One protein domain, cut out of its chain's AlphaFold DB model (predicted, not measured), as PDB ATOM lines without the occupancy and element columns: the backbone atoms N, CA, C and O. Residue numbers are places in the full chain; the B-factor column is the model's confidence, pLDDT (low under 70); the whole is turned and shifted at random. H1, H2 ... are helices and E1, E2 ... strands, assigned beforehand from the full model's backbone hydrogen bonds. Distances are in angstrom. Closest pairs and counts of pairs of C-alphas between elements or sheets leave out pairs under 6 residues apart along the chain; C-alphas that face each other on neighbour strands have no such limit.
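AT A GLANCE: This is residues 562 to 642 of the 815 residues of an uncharacterized protein of Edaphochlamys debaryana (UniProt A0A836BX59). One five-stranded sheet is strongly curled, like part of a barrel left open between its edge strands E1 and E2. The one-turn helix H1 only grazes the sheet near the last residues of E5, while loops 584 to 596 and 613 to 623 and the equally short H2 lie toward the other end of the long axis. The printed part has 81 residues, with five named strands and two named helices in the order E1 H1 E2 E3 E4 H2 E5. The sheet runs E1 E5 E4 E3 E2 and is mixed; the class is mixed, helices and strands, with under half of the residues in named elements. The whole is compact, with a radius of gyration of the C-alphas of 12.9 A and spans of 35 by 27 by 21 A.

HOW THE PARTS SIT: E1, residues 562 to 564, is an edge strand, parallel to E5, residues 635 to 641, at 32 degrees; N 564 and O 640 are 2.9 A apart, within hydrogen-bond range. H1, residues 566 to 569, only grazes the sheet; its closest C-alpha pair with E5 is Ala 566 and Thr 641, 6.0 A apart. E2, residues 580 to 583, is the other edge strand and is apart from E1. E2 and E3, residues 597 to 603, form an antiparallel hairpin, with N 583 and O 597 within hydrogen-bond range at 2.8 A. E3 and E4, residues 608 to 612, form another, with N 610 and O 602 within range at 2.8 A. E2, E3 and E4 make a meander, each strand the antiparallel neighbour of the one before. Pairing along E3 is staggered: residues 597 to 600 pair with E2 and 600 to 603 with E4. H2, residues 624 to 627, is not on the sheet, but only just, with 4 pairs of C-alphas within 10 A. E5 is antiparallel to E4, with N 637 and O 609 within range at 2.8 A. H1 and H2 are too short for an O i to N i+4 pair; each has its one O i to N i+3 pair within range.

IN THESE COORDINATES: E1 begins at C-alpha 562, (12.617, 28.676, 31.309). E2 spans 9.6 A, E3 19.0 A and E4 13.1 A from first to last C-alpha. E5 spans 18.7 A and ends at C-alpha 641, (18.290, 28.606, 37.592).

THE WHOLE: The C-alphas of Ala 570 and Asp 621 are the two farthest apart, at 35.5 A. The printed part has no cut. The links E2 to E3 and E4 to H2 are long. Mean pLDDT of the printed part is 75.7; residues 562 to 576, 621 to 627 and 641 to 642 are under 70.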
ATOM      1  N   ILE A 562      12.199  27.273  31.340       61.44
ATOM      2  CA  ILE A 562      12.617  28.676  31.309       61.44
ATOM      3  C   ILE A 562      13.923  28.783  32.083       61.44
ATOM      4  O   ILE A 562      13.951  28.754  33.316       61.44
ATOM      5  N   LEU A 563      14.999  28.912  31.311       54.81
ATOM      6  CA  LEU A 563      16.337  29.203  31.797       54.81
ATOM      7  C   LEU A 563      16.361  30.649  32.309       54.81
ATOM      8  O   LEU A 563      16.311  31.600  31.526       54.81
ATOM      9  N   MET A 564      16.424  30.826  33.627       49.31
ATOM     10  CA  MET A 564      16.718  32.128  34.218       49.31
ATOM     11  C   MET A 564      18.236  32.330  34.251       49.31
ATOM     12  O   MET A 564      18.933  31.493  34.831       49.31
ATOM     13  N   PRO A 565      18.763  33.450  33.719       49.72
ATOM     14  CA  PRO A 565      20.137  33.853  33.990       49.72
ATOM     15  C   PRO A 565      20.364  33.949  35.502       49.72
ATOM     16  O   PRO A 565      19.518  34.510  36.204       49.72
ATOM     17  N   ALA A 566      21.505  33.470  36.004       52.44
ATOM     18  CA  ALA A 566      21.827  33.495  37.437       52.44
ATOM     19  C   ALA A 566      21.634  34.888  38.075       52.44
ATOM     20  O   ALA A 566      21.067  35.013  39.159       52.44
ATOM     21  N   SER A 567      22.008  35.949  37.354       44.66
ATOM     22  CA  SER A 567      21.832  37.348  37.769       44.66
ATOM     23  C   SER A 567      20.368  37.804  37.858       44.66
ATOM     24  O   SER A 567      20.061  38.703  38.636       44.66
ATOM     25  N   MET A 568      19.445  37.187  37.113       48.06
ATOM     26  CA  MET A 568      18.004  37.378  37.310       48.06
ATOM     27  C   MET A 568      17.471  36.516  38.452       48.06
ATOM     28  O   MET A 568      16.702  37.027  39.255       48.06
ATOM     29  N   ALA A 569      17.898  35.255  38.569       55.62
ATOM     30  CA  ALA A 569      17.467  34.365  39.651       55.62
ATOM     31  C   ALA A 569      17.887  34.874  41.048       55.62
ATOM     32  O   ALA A 569      17.158  34.690  42.018       55.62
ATOM     33  N   ALA A 570      19.020  35.578  41.149       55.09
ATOM     34  CA  ALA A 570      19.469  36.244  42.375       55.09
ATOM     35  C   ALA A 570      18.666  37.517  42.732       55.09
ATOM     36  O   ALA A 570      18.663  37.942  43.889       55.09
ATOM     37  N   LEU A 571      17.993  38.141  41.757       49.66
ATOM     38  CA  LEU A 571      17.168  39.349  41.943       49.66
ATOM     39  C   LEU A 571      15.671  39.038  42.086       49.66
ATOM     40  O   LEU A 571      14.949  39.784  42.746       49.66
ATOM     41  N   LEU A 572      15.224  37.962  41.444       60.19
ATOM     42  CA  LEU A 572      13.868  37.426  41.413       60.19
ATOM     43  C   LEU A 572      13.986  35.893  41.479       60.19
ATOM     44  O   LEU A 572      14.005  35.244  40.430       60.19
ATOM     45  N   PRO A 573      14.107  35.294  42.676       63.16
ATOM     46  CA  PRO A 573      14.041  33.842  42.804       63.16
ATOM     47  C   PRO A 573      12.653  33.343  42.364       63.16
ATOM     48  O   PRO A 573      11.697  34.116  42.270       63.16
ATOM     49  N   ALA A 574      12.527  32.055  42.034       60.72
ATOM     50  CA  ALA A 574      11.351  31.532  41.328       60.72
ATOM     51  C   ALA A 574      10.017  31.716  42.089       60.72
ATOM     52  O   ALA A 574       8.948  31.710  41.483       60.72
ATOM     53  N   ASP A 575      10.046  31.850  43.414       65.62
ATOM     54  CA  ASP A 575       8.926  32.194  44.308       65.62
ATOM     55  C   ASP A 575       8.475  33.667  44.228       65.62
ATOM     56  O   ASP A 575       7.363  33.982  44.643       65.62
ATOM     57  N   GLN A 576       9.302  34.556  43.671       69.25
ATOM     58  CA  GLN A 576       9.114  36.014  43.655       69.25
ATOM     59  C   GLN A 576       8.906  36.602  42.250       69.25
ATOM     60  O   GLN A 576       8.995  37.818  42.068       69.25
ATOM     61  N   LEU A 577       8.575  35.773  41.251       72.12
ATOM     62  CA  LEU A 577       8.018  36.289  39.995       72.12
ATOM     63  C   LEU A 577       6.756  37.126  40.288       72.12
ATOM     64  O   LEU A 577       5.916  36.703  41.086       72.12
ATOM     65  N   PRO A 578       6.589  38.304  39.658       78.44
ATOM     66  CA  PRO A 578       5.406  39.126  39.871       78.44
ATOM     67  C   PRO A 578       4.156  38.407  39.352       78.44
ATOM     68  O   PRO A 578       4.199  37.738  38.323       78.44
ATOM     69  N   ALA A 579       3.026  38.602  40.036       84.50
ATOM     70  CA  ALA A 579       1.753  37.948  39.713       84.50
ATOM     71  C   ALA A 579       1.218  38.256  38.297       84.50
ATOM     72  O   ALA A 579       0.340  37.549  37.814       84.50
ATOM     73  N   VAL A 580       1.752  39.281  37.625       86.69
ATOM     74  CA  VAL A 580       1.536  39.561  36.200       86.69
ATOM     75  C   VAL A 580       2.892  39.811  35.539       86.69
ATOM     76  O   VAL A 580       3.706  40.576  36.061       86.69
ATOM     77  N   VAL A 581       3.120  39.196  34.379       85.69
ATOM     78  CA  VAL A 581       4.296  39.409  33.519       85.69
ATOM     79  C   VAL A 581       3.869  39.806  32.110       85.69
ATOM     80  O   VAL A 581       2.861  39.326  31.600       85.69
ATOM     81  N   ALA A 582       4.662  40.658  31.461       86.44
ATOM     82  CA  ALA A 582       4.485  41.006  30.055       86.44
ATOM     83  C   ALA A 582       5.393  40.120  29.188       86.44
ATOM     84  O   ALA A 582       6.610  40.315  29.146       86.44
ATOM     85  N   LEU A 583       4.807  39.133  28.512       84.81
ATOM     86  CA  LEU A 583       5.512  38.223  27.614       84.81
ATOM     87  C   LEU A 583       5.689  38.842  26.226       84.81
ATOM     88  O   LEU A 583       4.805  39.527  25.717       84.81
ATOM     89  N   ARG A 584       6.803  38.515  25.571       84.44
ATOM     90  CA  ARG A 584       6.950  38.590  24.114       84.44
ATOM     91  C   ARG A 584       7.400  37.232  23.620       84.44
ATOM     92  O   ARG A 584       8.265  36.619  24.238       84.44
ATOM     93  N   VAL A 585       6.800  36.768  22.532       81.12
ATOM     94  CA  VAL A 585       6.964  35.390  22.065       81.12
ATOM     95  C   VAL A 585       7.721  35.381  20.744       81.12
ATOM     96  O   VAL A 585       7.423  36.165  19.848       81.12
ATOM     97  N   GLN A 586       8.697  34.484  20.628       82.00
ATOM     98  CA  GLN A 586       9.377  34.171  19.378       82.00
ATOM     99  C   GLN A 586       9.188  32.678  19.107       82.00
ATOM    100  O   GLN A 586       9.539  31.848  19.943       82.00
ATOM    101  N   VAL A 587       8.595  32.339  17.964       78.69
ATOM    102  CA  VAL A 587       8.218  30.963  17.605       78.69
ATOM    103  C   VAL A 587       9.163  30.473  16.507       78.69
ATOM    104  O   VAL A 587       9.318  31.157  15.500       78.69
ATOM    105  N   ASP A 588       9.836  29.337  16.721       78.25
ATOM    106  CA  ASP A 588      10.791  28.699  15.787       78.25
ATOM    107  C   ASP A 588      11.857  29.632  15.181       78.25
ATOM    108  O   ASP A 588      12.251  29.496  14.025       78.25
ATOM    109  N   GLY A 589      12.328  30.618  15.951       76.44
ATOM    110  CA  GLY A 589      13.303  31.602  15.467       76.44
ATOM    111  C   GLY A 589      12.747  32.601  14.441       76.44
ATOM    112  O   GLY A 589      13.508  33.411  13.914       76.44
ATOM    113  N   GLY A 590      11.431  32.599  14.194       82.12
ATOM    114  CA  GLY A 590      10.724  33.626  13.428       82.12
ATOM    115  C   GLY A 590      10.809  35.021  14.072       82.12
ATOM    116  O   GLY A 590      11.533  35.219  15.050       82.12
ATOM    117  N   PRO A 591      10.091  36.032  13.556       80.06
ATOM    118  CA  PRO A 591      10.097  37.359  14.166       80.06
ATOM    119  C   PRO A 591       9.519  37.317  15.591       80.06
ATOM    120  O   PRO A 591       8.481  36.705  15.830       80.06
ATOM    121  N   LEU A 592      10.179  38.002  16.529       83.50
ATOM    122  CA  LEU A 592       9.638  38.268  17.866       83.50
ATOM    123  C   LEU A 592       8.335  39.077  17.738       83.50
ATOM    124  O   LEU A 592       8.329  40.101  17.044       83.50
ATOM    125  N   ASP A 593       7.261  38.653  18.413       81.75
ATOM    126  CA  ASP A 593       6.000  39.402  18.427       81.75
ATOM    127  C   ASP A 593       6.240  40.829  18.958       81.75
ATOM    128  O   ASP A 593       6.985  41.070  19.919       81.75
ATOM    129  N   ARG A 594       5.642  41.802  18.270       80.12
ATOM    130  CA  ARG A 594       5.743  43.225  18.610       80.12
ATOM    131  C   ARG A 594       4.896  43.536  19.835       80.12
ATOM    132  O   ARG A 594       5.317  44.346  20.674       80.12
ATOM    133  N   ASP A 595       3.744  42.882  19.929       85.50
ATOM    134  CA  ASP A 595       2.822  43.011  21.044       85.50
ATOM    135  C   ASP A 595       3.447  42.397  22.299       85.50
ATOM    136  O   ASP A 595       4.091  41.349  22.251       85.50
ATOM    137  N   ALA A 596       3.272  43.069  23.435       86.56
ATOM    138  CA  ALA A 596       3.542  42.477  24.736       86.56
ATOM    139  C   ALA A 596       2.219  41.958  25.306       86.56
ATOM    140  O   ALA A 596       1.215  42.667  25.286       86.56
ATOM    141  N   ILE A 597       2.225  40.721  25.789       87.44
ATOM    142  CA  ILE A 597       1.038  39.996  26.233       87.44
ATOM    143  C   ILE A 597       1.098  39.882  27.754       87.44
ATOM    144  O   ILE A 597       2.007  39.251  28.293       87.44
ATOM    145  N   GLU A 598       0.145  40.492  28.453       89.56
ATOM    146  CA  GLU A 598       0.041  40.379  29.909       89.56
ATOM    147  C   GLU A 598      -0.517  39.003  30.294       89.56
ATOM    148  O   GLU A 598      -1.608  38.621  29.875       89.56
ATOM    149  N   CYS A 599       0.250  38.244  31.074       89.56
ATOM    150  CA  CYS A 599      -0.097  36.908  31.556       89.56
ATOM    151  C   CYS A 599       0.011  36.861  33.081       89.56
ATOM    152  O   CYS A 599       0.942  37.426  33.661       89.56
ATOM    153  N   GLU A 600      -0.921  36.174  33.737       90.62
ATOM    154  CA  GLU A 600      -0.881  35.984  35.189       90.62
ATOM    155  C   GLU A 600       0.061  34.834  35.551       90.62
ATOM    156  O   GLU A 600      -0.100  33.723  35.043       90.62
ATOM    157  N   VAL A 601       1.000  35.074  36.468       89.06
ATOM    158  CA  VAL A 601       1.865  34.027  37.027       89.06
ATOM    159  C   VAL A 601       1.215  33.461  38.283       89.06
ATOM    160  O   VAL A 601       1.012  34.181  39.262       89.06
ATOM    161  N   ARG A 602       0.937  32.155  38.292       89.31
ATOM    162  CA  ARG A 602       0.466  31.427  39.482       89.31
ATOM    163  C   ARG A 602       1.430  30.299  39.850       89.31
ATOM    164  O   ARG A 602       2.146  29.768  39.002       89.31
ATOM    165  N   ALA A 603       1.489  29.943  41.131       85.25
ATOM    166  CA  ALA A 603       2.348  28.864  41.616       85.25
ATOM    167  C   ALA A 603       1.637  27.505  41.521       85.25
ATOM    168  O   ALA A 603       0.523  27.366  42.014       85.25
ATOM    169  N   ALA A 604       2.309  26.496  40.955       83.75
ATOM    170  CA  ALA A 604       1.844  25.101  40.921       83.75
ATOM    171  C   ALA A 604       2.646  24.178  41.866       83.75
ATOM    172  O   ALA A 604       2.609  22.957  41.740       83.75
ATOM    173  N   GLY A 605       3.374  24.766  42.823       80.81
ATOM    174  CA  GLY A 605       4.265  24.063  43.749       80.81
ATOM    175  C   GLY A 605       5.716  23.983  43.256       80.81
ATOM    176  O   GLY A 605       5.987  23.979  42.056       80.81
ATOM    177  N   GLY A 606       6.665  23.959  44.199       82.19
ATOM    178  CA  GLY A 606       8.106  23.902  43.910       82.19
ATOM    179  C   GLY A 606       8.563  24.976  42.915       82.19
ATOM    180  O   GLY A 606       8.169  26.141  43.020       82.19
ATOM    181  N   ASP A 607       9.339  24.557  41.916       80.25
ATOM    182  CA  ASP A 607       9.876  25.408  40.841       80.25
ATOM    183  C   ASP A 607       8.907  25.572  39.649       80.25
ATOM    184  O   ASP A 607       9.281  26.104  38.601       80.25
ATOM    185  N   VAL A 608       7.662  25.091  39.774       81.62
ATOM    186  CA  VAL A 608       6.674  25.071  38.685       81.62
ATOM    187  C   VAL A 608       5.733  26.271  38.768       81.62
ATOM    188  O   VAL A 608       5.138  26.565  39.813       81.62
ATOM    189  N   ARG A 609       5.572  26.980  37.652       85.62
ATOM    190  CA  ARG A 609       4.707  28.160  37.528       85.62
ATOM    191  C   ARG A 609       3.736  27.975  36.371       85.62
ATOM    192  O   ARG A 609       4.067  27.329  35.387       85.62
ATOM    193  N   LEU A 610       2.544  28.541  36.486       88.44
ATOM    194  CA  LEU A 610       1.557  28.593  35.412       88.44
ATOM    195  C   LEU A 610       1.488  30.019  34.885       88.44
ATOM    196  O   LEU A 610       1.367  30.953  35.679       88.44
ATOM    197  N   LEU A 611       1.536  30.171  33.565       89.69
ATOM    198  CA  LEU A 611       1.107  31.387  32.887       89.69
ATOM    199  C   LEU A 611      -0.345  31.205  32.452       89.69
ATOM    200  O   LEU A 611      -0.615  30.464  31.506       89.69
ATOM    201  N   HIS A 612      -1.265  31.889  33.126       89.94
ATOM    202  CA  HIS A 612      -2.649  32.021  32.673       89.94
ATOM    203  C   HIS A 612      -2.778  33.224  31.722       89.94
ATOM    204  O   HIS A 612      -1.921  34.111  31.698       89.94
ATOM    205  N   ASN A 613      -3.878  33.275  30.967       89.00
ATOM    206  CA  ASN A 613      -4.188  34.305  29.962       89.00
ATOM    207  C   ASN A 613      -3.242  34.326  28.739       89.00
ATOM    208  O   ASN A 613      -3.226  35.307  27.998       89.00
ATOM    209  N   VAL A 614      -2.495  33.243  28.482       87.25
ATOM    210  CA  VAL A 614      -1.661  33.091  27.277       87.25
ATOM    211  C   VAL A 614      -2.566  32.900  26.046       87.25
ATOM    212  O   VAL A 614      -3.299  31.912  25.987       87.25
ATOM    213  N   PRO A 615      -2.557  33.800  25.042       84.25
ATOM    214  CA  PRO A 615      -3.459  33.696  23.901       84.25
ATOM    215  C   PRO A 615      -3.203  32.447  23.056       84.25
ATOM    216  O   PRO A 615      -2.091  32.228  22.575       84.25
ATOM    217  N   SER A 616      -4.266  31.693  22.765       81.25
ATOM    218  CA  SER A 616      -4.228  30.471  21.946       81.25
ATOM    219  C   SER A 616      -3.586  30.658  20.564       81.25
ATOM    220  O   SER A 616      -3.048  29.701  20.013       81.25
ATOM    221  N   ARG A 617      -3.539  31.897  20.043       83.12
ATOM    222  CA  ARG A 617      -2.807  32.281  18.818       83.12
ATOM    223  C   ARG A 617      -1.319  31.893  18.834       83.12
ATOM    224  O   ARG A 617      -0.746  31.698  17.775       83.12
ATOM    225  N   ILE A 618      -0.701  31.770  20.014       79.94
ATOM    226  CA  ILE A 618       0.696  31.324  20.187       79.94
ATOM    227  C   ILE A 618       0.859  29.824  19.883       79.94
ATOM    228  O   ILE A 618       1.929  29.383  19.469       79.94
ATOM    229  N   PHE A 619      -0.207  29.044  20.073       76.75
ATOM    230  CA  PHE A 619      -0.223  27.587  19.934       76.75
ATOM    231  C   PHE A 619      -0.977  27.107  18.683       76.75
ATOM    232  O   PHE A 619      -1.120  25.903  18.502       76.75
ATOM    233  N   ALA A 620      -1.467  28.022  17.836       72.06
ATOM    234  CA  ALA A 620      -2.414  27.724  16.755       72.06
ATOM    235  C   ALA A 620      -1.939  26.625  15.785       72.06
ATOM    236  O   ALA A 620      -2.744  25.810  15.347       72.06
ATOM    237  N   ASP A 621      -0.630  26.573  15.517       66.69
ATOM    238  CA  ASP A 621       0.012  25.621  14.604       66.69
ATOM    239  C   ASP A 621       0.850  24.551  15.350       66.69
ATOM    240  O   ASP A 621       1.836  24.032  14.820       66.69
ATOM    241  N   ARG A 622       0.527  24.252  16.621       66.88
ATOM    242  CA  ARG A 622       1.323  23.376  17.506       66.88
ATOM    243  C   ARG A 622       0.508  22.244  18.127       66.88
ATOM    244  O   ARG A 622      -0.622  22.436  18.566       66.88
ATOM    245  N   GLU A 623       1.141  21.086  18.313       65.12
ATOM    246  CA  GLU A 623       0.612  20.049  19.205       65.12
ATOM    247  C   GLU A 623       0.708  20.511  20.668       65.12
ATOM    248  O   GLU A 623       1.761  20.410  21.301       65.12
ATOM    249  N   VAL A 624      -0.411  21.007  21.203       58.59
ATOM    250  CA  VAL A 624      -0.600  21.553  22.565       58.59
ATOM    251  C   VAL A 624       0.073  20.706  23.661       58.59
ATOM    252  O   VAL A 624       0.748  21.239  24.544       58.59
ATOM    253  N   ALA A 625      -0.023  19.376  23.556       58.16
ATOM    254  CA  ALA A 625       0.562  18.421  24.502       58.16
ATOM    255  C   ALA A 625       2.103  18.485  24.606       58.16
ATOM    256  O   ALA A 625       2.662  18.142  25.647       58.16
ATOM    257  N   SER A 626       2.799  18.942  23.557       64.00
ATOM    258  CA  SER A 626       4.268  19.041  23.535       64.00
ATOM    259  C   SER A 626       4.829  20.262  24.277       64.00
ATOM    260  O   SER A 626       6.030  20.311  24.524       64.00
ATOM    261  N   TRP A 627       3.976  21.218  24.671       63.06
ATOM    262  CA  TRP A 627       4.377  22.473  25.330       63.06
ATOM    263  C   TRP A 627       4.064  22.517  26.832       63.06
ATOM    264  O   TRP A 627       4.395  23.498  27.491       63.06
ATOM    265  N   GLY A 628       3.417  21.487  27.388       75.00
ATOM    266  CA  GLY A 628       2.922  21.528  28.769       75.00
ATOM    267  C   GLY A 628       1.764  22.516  28.965       75.00
ATOM    268  O   GLY A 628       1.612  23.078  30.045       75.00
ATOM    269  N   VAL A 629       0.962  22.764  27.925       79.88
ATOM    270  CA  VAL A 629      -0.255  23.579  28.038       79.88
ATOM    271  C   VAL A 629      -1.373  22.746  28.676       79.88
ATOM    272  O   VAL A 629      -1.602  21.602  28.284       79.88
ATOM    273  N   LEU A 630      -2.042  23.318  29.675       82.94
ATOM    274  CA  LEU A 630      -3.143  22.706  30.420       82.94
ATOM    275  C   LEU A 630      -4.497  22.895  29.712       82.94
ATOM    276  O   LEU A 630      -4.642  23.735  28.825       82.94
ATOM    277  N   GLU A 631      -5.514  22.145  30.145       81.94
ATOM    278  CA  GLU A 631      -6.879  22.204  29.591       81.94
ATOM    279  C   GLU A 631      -7.550  23.585  29.747       81.94
ATOM    280  O   GLU A 631      -8.415  23.939  28.950       81.94
ATOM    281  N   ASP A 632      -7.125  24.392  30.727       82.44
ATOM    282  CA  ASP A 632      -7.580  25.779  30.918       82.44
ATOM    283  C   ASP A 632      -6.831  26.803  30.032       82.44
ATOM    284  O   ASP A 632      -7.040  28.010  30.157       82.44
ATOM    285  N   GLY A 633      -5.958  26.331  29.134       81.00
ATOM    286  CA  GLY A 633      -5.135  27.145  28.237       81.00
ATOM    287  C   GLY A 633      -3.835  27.668  28.858       81.00
ATOM    288  O   GLY A 633      -3.093  28.388  28.187       81.00
ATOM    289  N   SER A 634      -3.530  27.325  30.112       85.12
ATOM    290  CA  SER A 634      -2.344  27.840  30.806       85.12
ATOM    291  C   SER A 634      -1.066  27.124  30.392       85.12
ATOM    292  O   SER A 634      -1.029  25.897  30.334       85.12
ATOM    293  N   LEU A 635       0.016  27.872  30.180       85.44
ATOM    294  CA  LEU A 635       1.330  27.298  29.881       85.44
ATOM    295  C   LEU A 635       2.061  26.945  31.184       85.44
ATOM    296  O   LEU A 635       2.341  27.833  31.997       85.44
ATOM    297  N   LEU A 636       2.384  25.665  31.383       83.88
ATOM    298  CA  LEU A 636       3.115  25.195  32.558       83.88
ATOM    299  C   LEU A 636       4.626  25.348  32.350       83.88
ATOM    300  O   LEU A 636       5.258  24.647  31.560       83.88
ATOM    301  N   LEU A 637       5.208  26.274  33.105       82.06
ATOM    302  CA  LEU A 637       6.627  26.582  33.127       82.06
ATOM    303  C   LEU A 637       7.353  25.771  34.194       82.06
ATOM    304  O   LEU A 637       6.964  25.776  35.366       82.06
ATOM    305  N   ARG A 638       8.494  25.190  33.824       80.31
ATOM    306  CA  ARG A 638       9.512  24.784  34.794       80.31
ATOM    307  C   ARG A 638      10.590  25.860  34.856       80.31
ATOM    308  O   ARG A 638      11.306  26.063  33.878       80.31
ATOM    309  N   MET A 639      10.718  26.527  35.999       75.38
ATOM    310  CA  MET A 639      11.817  27.463  36.223       75.38
ATOM    311  C   MET A 639      13.113  26.672  36.425       75.38
ATOM    312  O   MET A 639      13.137  25.705  37.187       75.38
ATOM    313  N   GLN A 640      14.190  27.068  35.747       71.56
ATOM    314  CA  GLN A 640      15.529  26.530  35.983       71.56
ATOM    315  C   GLN A 640      16.520  27.678  36.158       71.56
ATOM    316  O   GLN A 640      16.746  28.469  35.243       71.56
ATOM    317  N   THR A 641      17.119  27.761  37.345       64.31
ATOM    318  CA  THR A 641      18.290  28.606  37.592       64.31
ATOM    319  C   THR A 641      19.499  27.908  36.989       64.31
ATOM    320  O   THR A 641      19.905  26.863  37.494       64.31
ATOM    321  N   VAL A 642      20.066  28.466  35.922       60.66
ATOM    322  CA  VAL A 642      21.305  27.943  35.331       60.66
ATOM    323  C   VAL A 642      22.487  28.626  36.014       60.66
ATOM    324  O   VAL A 642      22.475  29.854  36.161       60.66
TER     325      VAL A 642